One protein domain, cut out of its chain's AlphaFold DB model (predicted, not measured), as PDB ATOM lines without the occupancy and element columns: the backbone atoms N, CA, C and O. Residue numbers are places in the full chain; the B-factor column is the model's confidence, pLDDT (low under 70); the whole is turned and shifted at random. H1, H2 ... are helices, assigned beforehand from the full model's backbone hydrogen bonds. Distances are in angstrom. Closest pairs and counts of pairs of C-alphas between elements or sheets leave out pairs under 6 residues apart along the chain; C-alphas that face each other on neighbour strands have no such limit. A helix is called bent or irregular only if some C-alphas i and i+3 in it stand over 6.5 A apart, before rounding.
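What this domain is: This is residues 113 to 178 of the 178 residues of the protein "3-oxoacyl-ACP synthase" of Eggerthia catenaformis (UniProt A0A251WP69). Two helices run side by side the same way, the longer H1 and the shorter H2, and two long stretches with no named element, residues 130 to 150 and 162 to 178, make the rest. The first stretch swings out beyond the end of H1 and folds back to the start of H2; the second pairs briefly with it, in parallel, on the side of H2 away from H1. The printed part has 66 residues with two named helices, H1 then H2, and no named strand; the class is all helix, though just 28 residues are in named elements. The whole is compact, with a radius of gyration of the C-alphas of 12.5 A and spans of 35 by 26 by 18 A.

How they stand to each other: Start with H1, residues 113 to 129, and look across to H2, residues 151 to 161: they touch, and their closest C-alphas, those of Pro 125 and Ile 161, are 6.1 A apart. Their lines stand at a tilt of 35.0 degrees, only just steep, and they run the same way. Further along, look for residues 144 to 145, paired in parallel with residues 168 to 169. In H2 every O i to N i+4 pair is within hydrogen-bond range; in H1, 11 of 13 are.

Where its parts are: Find C-alpha 113 at (273.369, 314.714, 352.742); from there H1 runs 24.0 A to C-alpha 129 at (281.701, 294.120, 343.688). H1 is neither bent nor irregular, but only just: C-alphas 122 and 125 are 6.3 A apart. H2 runs 15.4 A, ending at C-alpha 161, (277.447, 300.146, 339.287).

The domain as a whole: The two C-alphas farthest apart, those of Asp 134 and Arg 174, are 38.5 A from each other. The link from H1 to H2, 21 residues, is long. The printed part has no cut and ends at residue 178, the chain's last. The mean pLDDT of the printed part is 96.2, and no printed residue is under 70.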
ATOM      1  N   GLY A 113     273.676 315.335 354.032       94.94
ATOM      2  CA  GLY A 113     273.369 314.714 352.742       94.94
ATOM      3  C   GLY A 113     274.585 314.558 351.822       94.94
ATOM      4  O   GLY A 113     274.741 313.506 351.206       94.94
ATOM      5  N   ALA A 114     275.482 315.549 351.777       96.00
ATOM      6  CA  ALA A 114     276.679 315.501 350.934       96.00
ATOM      7  C   ALA A 114     277.644 314.390 351.376       96.00
ATOM      8  O   ALA A 114     278.062 313.571 350.556       96.00
ATOM      9  N   ALA A 115     277.926 314.302 352.679       97.50
ATOM     10  CA  ALA A 115     278.802 313.262 353.218       97.50
ATOM     11  C   ALA A 115     278.205 311.851 353.050       97.50
ATOM     12  O   ALA A 115     278.928 310.896 352.771       97.50
ATOM     13  N   ILE A 116     276.882 311.706 353.190       97.25
ATOM     14  CA  ILE A 116     276.190 310.423 352.982       97.25
ATOM     15  C   ILE A 116     276.194 310.020 351.506       97.25
ATOM     16  O   ILE A 116     276.386 308.840 351.198       97.25
ATOM     17  N   PHE A 117     276.011 310.976 350.591       97.62
ATOM     18  CA  PHE A 117     276.117 310.735 349.155       97.62
ATOM     19  C   PHE A 117     277.522 310.242 348.790       97.62
ATOM     20  O   PHE A 117     277.658 309.181 348.181       97.62
ATOM     21  N   GLU A 118     278.564 310.960 349.220       97.69
ATOM     22  CA  GLU A 118     279.966 310.599 348.975       97.69
ATOM     23  C   GLU A 118     280.295 309.206 349.526       97.69
ATOM     24  O   GLU A 118     280.833 308.355 348.808       97.69
ATOM     25  N   PHE A 119     279.907 308.940 350.778       97.69
ATOM     26  CA  PHE A 119     280.067 307.630 351.400       97.69
ATOM     27  C   PHE A 119     279.401 306.538 350.561       97.69
ATOM     28  O   PHE A 119     280.021 305.515 350.265       97.69
ATOM     29  N   SER A 120     278.157 306.765 350.133       97.31
ATOM     30  CA  SER A 120     277.378 305.774 349.390       97.31
ATOM     31  C   SER A 120     277.971 305.497 348.010       97.31
ATOM     32  O   SER A 120     278.106 304.338 347.628       97.31
ATOM     33  N   MET A 121     278.396 306.535 347.283       97.81
ATOM     34  CA  MET A 121     279.027 306.400 345.963       97.81
ATOM     35  C   MET A 121     280.433 305.786 346.016       97.81
ATOM     36  O   MET A 121     280.946 305.336 344.987       97.81
ATOM     37  N   THR A 122     281.049 305.747 347.197       96.75
ATOM     38  CA  THR A 122     282.386 305.182 347.406       96.75
ATOM     39  C   THR A 122     282.317 303.753 347.935       96.75
ATOM     40  O   THR A 122     282.880 302.840 347.333       96.75
ATOM     41  N   ARG A 123     281.615 303.532 349.051       97.00
ATOM     42  CA  ARG A 123     281.631 302.257 349.782       97.00
ATOM     43  C   ARG A 123     280.669 301.221 349.218       97.00
ATOM     44  O   ARG A 123     281.006 300.040 349.216       97.00
ATOM     45  N   ILE A 124     279.497 301.629 348.725       96.31
ATOM     46  CA  ILE A 124     278.500 300.671 348.224       96.31
ATOM     47  C   ILE A 124     278.984 299.979 346.945       96.31
ATOM     48  O   ILE A 124     278.939 298.754 346.932       96.31
ATOM     49  N   PRO A 125     279.534 300.670 345.923       97.12
ATOM     50  CA  PRO A 125     280.109 299.992 344.760       97.12
ATOM     51  C   PRO A 125     281.250 299.030 345.115       97.12
ATOM     52  O   PRO A 125     281.319 297.939 344.558       97.12
ATOM     53  N   GLN A 126     282.111 299.408 346.071       96.50
ATOM     54  CA  GLN A 126     283.192 298.542 346.557       96.50
ATOM     55  C   GLN A 126     282.631 297.257 347.168       96.50
ATOM     56  O   GLN A 126     283.025 296.171 346.766       96.50
ATOM     57  N   MET A 127     281.682 297.372 348.101       95.69
ATOM     58  CA  MET A 127     281.063 296.209 348.742       95.69
ATOM     59  C   MET A 127     280.243 295.375 347.751       95.69
ATOM     60  O   MET A 127     280.293 294.149 347.806       95.69
ATOM     61  N   PHE A 128     279.531 296.023 346.828       95.94
ATOM     62  CA  PHE A 128     278.740 295.369 345.789       95.94
ATOM     63  C   PHE A 128     279.603 294.460 344.911       95.94
ATOM     64  O   PHE A 128     279.247 293.307 344.706       95.94
ATOM     65  N   ALA A 129     280.777 294.931 344.480       95.38
ATOM     66  CA  ALA A 129     281.701 294.120 343.688       95.38
ATOM     67  C   ALA A 129     282.165 292.846 344.423       95.38
ATOM     68  O   ALA A 129     282.407 291.834 343.781       95.38
ATOM     69  N   THR A 130     282.237 292.861 345.761       95.31
ATOM     70  CA  THR A 130     282.656 291.687 346.562       95.31
ATOM     71  C   THR A 130     281.585 290.602 346.731       95.31
ATOM     72  O   THR A 130     281.847 289.586 347.387       95.31
ATOM     73  N   LEU A 131     280.367 290.835 346.228       94.19
ATOM     74  CA  LEU A 131     279.291 289.839 346.246       94.19
ATOM     75  C   LEU A 131     279.463 288.779 345.155       94.19
ATOM     76  O   LEU A 131     278.968 287.668 345.329       94.19
ATOM     77  N   PHE A 132     280.161 289.127 344.075       94.62
ATOM     78  CA  PHE A 132     280.304 288.303 342.880       94.62
ATOM     79  C   PHE A 132     281.701 287.692 342.797       94.62
ATOM     80  O   PHE A 132     282.682 288.296 343.235       94.62
ATOM     81  N   ASP A 133     281.771 286.500 342.221       94.25
ATOM     82  CA  ASP A 133     282.997 285.758 341.933       94.25
ATOM     83  C   ASP A 133     282.782 284.834 340.722       94.25
ATOM     84  O   ASP A 133     281.828 285.007 339.962       94.25
ATOM     85  N   ASP A 134     283.688 283.878 340.508       94.19
ATOM     86  CA  ASP A 134     283.626 282.967 339.361       94.19
ATOM     87  C   ASP A 134     282.404 282.029 339.397       94.19
ATOM     88  O   ASP A 134     281.982 281.544 338.344       94.19
ATOM     89  N   GLU A 135     281.822 281.793 340.580       92.56
ATOM     90  CA  GLU A 135     280.679 280.897 340.789       92.56
ATOM     91  C   GLU A 135     279.332 281.628 340.787       92.56
ATOM     92  O   GLU A 135     278.309 281.014 340.487       92.56
ATOM     93  N   PHE A 136     279.315 282.918 341.131       92.94
ATOM     94  CA  PHE A 136     278.099 283.724 341.172       92.94
ATOM     95  C   PHE A 136     278.325 285.083 340.524       92.94
ATOM     96  O   PHE A 136     278.987 285.963 341.088       92.94
ATOM     97  N   LYS A 137     277.755 285.262 339.334       95.06
ATOM     98  CA  LYS A 137     277.962 286.448 338.511       95.06
ATOM     99  C   LYS A 137     276.793 287.413 338.628       95.06
ATOM    100  O   LYS A 137     275.692 287.077 339.059       95.06
ATOM    101  N   ILE A 138     277.036 288.656 338.232       95.56
ATOM    102  CA  ILE A 138     276.021 289.714 338.273       95.56
ATOM    103  C   ILE A 138     274.858 289.424 337.317       95.56
ATOM    104  O   ILE A 138     273.726 289.823 337.579       95.56
ATOM    105  N   GLU A 139     275.124 288.710 336.221       95.50
ATOM    106  CA  GLU A 139     274.125 288.323 335.228       95.50
ATOM    107  C   GLU A 139     273.118 287.303 335.772       95.50
ATOM    108  O   GLU A 139     271.968 287.315 335.329       95.50
ATOM    109  N   ASP A 140     273.526 286.501 336.766       94.75
ATOM    110  CA  ASP A 140     272.704 285.473 337.417       94.75
ATOM    111  C   ASP A 140     271.636 286.073 338.349       94.75
ATOM    112  O   ASP A 140     270.770 285.364 338.859       94.75
ATOM    113  N   VAL A 141     271.686 287.389 338.593       96.12
ATOM    114  CA  VAL A 141     270.731 288.095 339.449       96.12
ATOM    115  C   VAL A 141     269.579 288.654 338.616       96.12
ATOM    116  O   VAL A 141     269.781 289.467 337.709       96.12
ATOM    117  N   ASP A 142     268.353 288.276 338.972       97.31
ATOM    118  CA  ASP A 142     267.138 288.790 338.330       97.31
ATOM    119  C   ASP A 142     266.838 290.236 338.732       97.31
ATOM    120  O   ASP A 142     266.546 291.073 337.880       97.31
ATOM    121  N   LEU A 143     266.924 290.534 340.034       97.94
ATOM    122  CA  LEU A 143     266.538 291.818 340.613       97.94
ATOM    123  C   LEU A 143     267.518 292.279 341.693       97.94
ATOM    124  O   LEU A 143     267.973 291.505 342.533       97.94
ATOM    125  N   PHE A 144     267.757 293.586 341.729       97.62
ATOM    126  CA  PHE A 144     268.581 294.259 342.718       97.62
ATOM    127  C   PHE A 144     267.724 295.183 343.582       97.62
ATOM    128  O   PHE A 144     267.265 296.237 343.136       97.62
ATOM    129  N   ALA A 145     267.542 294.796 344.845       96.44
ATOM    130  CA  ALA A 145     266.868 295.598 345.860       96.44
ATOM    131  C   ALA A 145     267.896 296.320 346.744       96.44
ATOM    132  O   ALA A 145     268.566 295.704 347.575       96.44
ATOM    133  N   PHE A 146     268.008 297.639 346.585       96.88
ATOM    134  CA  PHE A 146     268.823 298.488 347.457       96.88
ATOM    135  C   PHE A 146     267.977 299.151 348.547       96.88
ATOM    136  O   PHE A 146     266.751 299.188 348.469       96.88
ATOM    137  N   HIS A 147     268.641 299.714 349.561       96.62
ATOM    138  CA  HIS A 147     267.984 300.623 350.503       96.62
ATOM    139  C   HIS A 147     267.385 301.820 349.758       96.62
ATOM    140  O   HIS A 147     268.091 302.490 349.000       96.62
ATOM    141  N   GLN A 148     266.107 302.103 349.990       96.38
ATOM    142  CA  GLN A 148     265.341 303.058 349.197       96.38
ATOM    143  C   GLN A 148     265.517 304.501 349.711       96.38
ATOM    144  O   GLN A 148     264.618 305.093 350.295       96.38
ATOM    145  N   ALA A 149     266.713 305.073 349.520       94.50
ATOM    146  CA  ALA A 149     267.067 306.383 350.080       94.50
ATOM    147  C   ALA A 149     266.301 307.563 349.447       94.50
ATOM    148  O   ALA A 149     265.744 308.395 350.155       94.50
ATOM    149  N   ASN A 150     266.366 307.691 348.121       95.56
ATOM    150  CA  ASN A 150     265.584 308.602 347.276       95.56
ATOM    151  C   ASN A 150     265.979 308.378 345.808       95.56
ATOM    152  O   ASN A 150     267.013 307.764 345.523       95.56
ATOM    153  N   LYS A 151     265.198 308.948 344.881       96.00
ATOM    154  CA  LYS A 151     265.432 308.836 343.435       96.00
ATOM    155  C   LYS A 151     266.851 309.226 343.019       96.00
ATOM    156  O   LYS A 151     267.514 308.468 342.323       96.00
ATOM    157  N   PHE A 152     267.340 310.376 343.478       96.38
ATOM    158  CA  PHE A 152     268.658 310.883 343.090       96.38
ATOM    159  C   PHE A 152     269.799 309.949 343.524       96.38
ATOM    160  O   PHE A 152     270.700 309.664 342.732       96.38
ATOM    161  N   MET A 153     269.750 309.442 344.759       97.00
ATOM    162  CA  MET A 153     270.716 308.477 345.294       97.00
ATOM    163  C   MET A 153     270.700 307.165 344.508       97.00
ATOM    164  O   MET A 153     271.760 306.676 344.117       97.00
ATOM    165  N   LEU A 154     269.510 306.610 344.271       97.31
ATOM    166  CA  LEU A 154     269.339 305.330 343.584       97.31
ATOM    167  C   LEU A 154     269.752 305.414 342.112       97.31
ATOM    168  O   LEU A 154     270.546 304.590 341.665       97.31
ATOM    169  N   ASP A 155     269.326 306.453 341.388       97.31
ATOM    170  CA  ASP A 155     269.708 306.677 339.987       97.31
ATOM    171  C   ASP A 155     271.224 306.899 339.840       97.31
ATOM    172  O   ASP A 155     271.852 306.465 338.867       97.31
ATOM    173  N   SER A 156     271.847 307.580 340.807       98.06
ATOM    174  CA  SER A 156     273.300 307.780 340.829       98.06
ATOM    175  C   SER A 156     274.041 306.477 341.114       98.06
ATOM    176  O   SER A 156     274.989 306.150 340.396       98.06
ATOM    177  N   LEU A 157     273.577 305.702 342.101       98.19
ATOM    178  CA  LEU A 157     274.163 304.411 342.436       98.19
ATOM    179  C   LEU A 157     274.050 303.445 341.257       98.19
ATOM    180  O   LEU A 157     275.074 302.927 340.826       98.19
ATOM    181  N   ARG A 158     272.850 303.266 340.690       97.94
ATOM    182  CA  ARG A 158     272.586 302.378 339.548       97.94
ATOM    183  C   ARG A 158     273.536 302.649 338.388       97.94
ATOM    184  O   ARG A 158     274.169 301.723 337.886       97.94
ATOM    185  N   ARG A 159     273.687 303.921 337.996       97.62
ATOM    186  CA  ARG A 159     274.629 304.327 336.938       97.62
ATOM    187  C   ARG A 159     276.079 304.031 337.315       97.62
ATOM    188  O   ARG A 159     276.841 303.572 336.469       97.62
ATOM    189  N   ARG A 160     276.461 304.253 338.577       97.38
ATOM    190  CA  ARG A 160     277.816 303.989 339.084       97.38
ATOM    191  C   ARG A 160     278.187 302.506 339.018       97.38
ATOM    192  O   ARG A 160     279.322 302.206 338.657       97.38
ATOM    193  N   ILE A 161     277.253 301.609 339.336       97.19
ATOM    194  CA  ILE A 161     277.447 300.146 339.287       97.19
ATOM    195  C   ILE A 161     276.993 299.507 337.966       97.19
ATOM    196  O   ILE A 161     277.115 298.299 337.807       97.19
ATOM    197  N   LYS A 162     276.529 300.321 337.007       96.81
ATOM    198  CA  LYS A 162     276.144 299.927 335.641       96.81
ATOM    199  C   LYS A 162     275.058 298.847 335.578       96.81
ATOM    200  O   LYS A 162     275.109 297.968 334.724       96.81
ATOM    201  N   LEU A 163     274.064 298.933 336.461       97.50
ATOM    202  CA  LEU A 163     272.934 298.006 336.442       97.50
ATOM    203  C   LEU A 163     271.840 298.432 335.443       97.50
ATOM    204  O   LEU A 163     271.546 299.637 335.344       97.50
ATOM    205  N   PRO A 164     271.205 297.464 334.750       96.75
ATOM    206  CA  PRO A 164     270.014 297.715 333.946       96.75
ATOM    207  C   PRO A 164     268.874 298.277 334.799       96.75
ATOM    208  O   PRO A 164     268.784 297.999 335.997       96.75
ATOM    209  N   GLU A 165     268.021 299.103 334.201       96.25
ATOM    210  CA  GLU A 165     266.931 299.773 334.921       96.25
ATOM    211  C   GLU A 165     265.820 298.792 335.294       96.25
ATOM    212  O   GLU A 165     265.341 298.796 336.421       96.25
ATOM    213  N   GLU A 166     265.507 297.874 334.389       96.81
ATOM    214  CA  GLU A 166     264.520 296.811 334.542       96.81
ATOM    215  C   GLU A 166     264.856 295.808 335.653       96.81
ATOM    216  O   GLU A 166     263.957 295.172 336.199       96.81
ATOM    217  N   LYS A 167     266.138 295.688 336.022       97.62
ATOM    218  CA  LYS A 167     266.589 294.844 337.136       97.62
ATOM    219  C   LYS A 167     266.706 295.614 338.456       97.62
ATOM    220  O   LYS A 167     267.047 295.016 339.472       97.62
ATOM    221  N   PHE A 168     266.485 296.929 338.480       97.75
ATOM    222  CA  PHE A 168     266.762 297.774 339.643       97.75
ATOM    223  C   PHE A 168     265.467 298.241 340.319       97.75
ATOM    224  O   PHE A 168     264.734 299.068 339.785       97.75
ATOM    225  N   ILE A 169     265.203 297.749 341.531       97.25
ATOM    226  CA  ILE A 169     263.957 298.051 342.249       97.25
ATOM    227  C   ILE A 169     263.990 299.474 342.824       97.25
ATOM    228  O   ILE A 169     264.916 299.852 343.550       97.25
ATOM    229  N   SER A 170     262.933 300.236 342.535       94.62
ATOM    230  CA  SER A 170     262.754 301.634 342.933       94.62
ATOM    231  C   SER A 170     261.310 301.886 343.393       94.62
ATOM    232  O   SER A 170     260.492 302.392 342.632       94.62
ATOM    233  N   GLU A 171     261.010 301.562 344.652       94.12
ATOM    234  CA  GLU A 171     259.657 301.530 345.233       94.12
ATOM    235  C   GLU A 171     259.561 302.399 346.503       94.12
ATOM    236  O   GLU A 171     259.324 301.905 347.601       94.12
ATOM    237  N   PHE A 172     259.784 303.710 346.369       93.25
ATOM    238  CA  PHE A 172     259.715 304.674 347.488       93.25
ATOM    239  C   PHE A 172     258.703 305.800 347.280       93.25
ATOM    240  O   PHE A 172     258.496 306.608 348.179       93.25
ATOM    241  N   GLU A 173     258.067 305.904 346.111       94.19
ATOM    242  CA  GLU A 173     257.246 307.072 345.757       94.19
ATOM    243  C   GLU A 173     256.097 307.318 346.750       94.19
ATOM    244  O   GLU A 173     255.750 308.461 347.038       94.19
ATOM    245  N   ARG A 174     255.533 306.244 347.313       94.88
ATOM    246  CA  ARG A 174     254.372 306.308 348.214       94.88
ATOM    247  C   ARG A 174     254.717 306.271 349.703       94.88
ATOM    248  O   ARG A 174     253.840 306.550 350.513       94.88
ATOM    249  N   CYS A 175     255.945 305.910 350.068       95.44
ATOM    250  CA  CYS A 175     256.350 305.701 351.464       95.44
ATOM    251  C   CYS A 175     257.621 306.458 351.871       95.44
ATOM    252  O   CYS A 175     257.901 306.558 353.061       95.44
ATOM    253  N   GLY A 176     258.367 307.023 350.923       96.06
ATOM    254  CA  GLY A 176     259.661 307.641 351.178       96.06
ATOM    255  C   GLY A 176     260.732 306.626 351.583       96.06
ATOM    256  O   GLY A 176     260.694 305.456 351.211       96.06
ATOM    257  N   ASN A 177     261.711 307.109 352.337       97.06
ATOM    258  CA  ASN A 177     262.784 306.328 352.938       97.06
ATOM    259  C   ASN A 177     262.336 305.814 354.314       97.06
ATOM    260  O   ASN A 177     262.161 306.621 355.229       97.06
ATOM    261  N   THR A 178     262.149 304.500 354.435       95.50
ATOM    262  CA  THR A 178     261.592 303.827 355.620       95.50
ATOM    263  C   THR A 178     262.592 302.897 356.287       95.50
ATOM    264  O   THR A 178     263.145 302.034 355.560       95.50
TER     265      THR A 178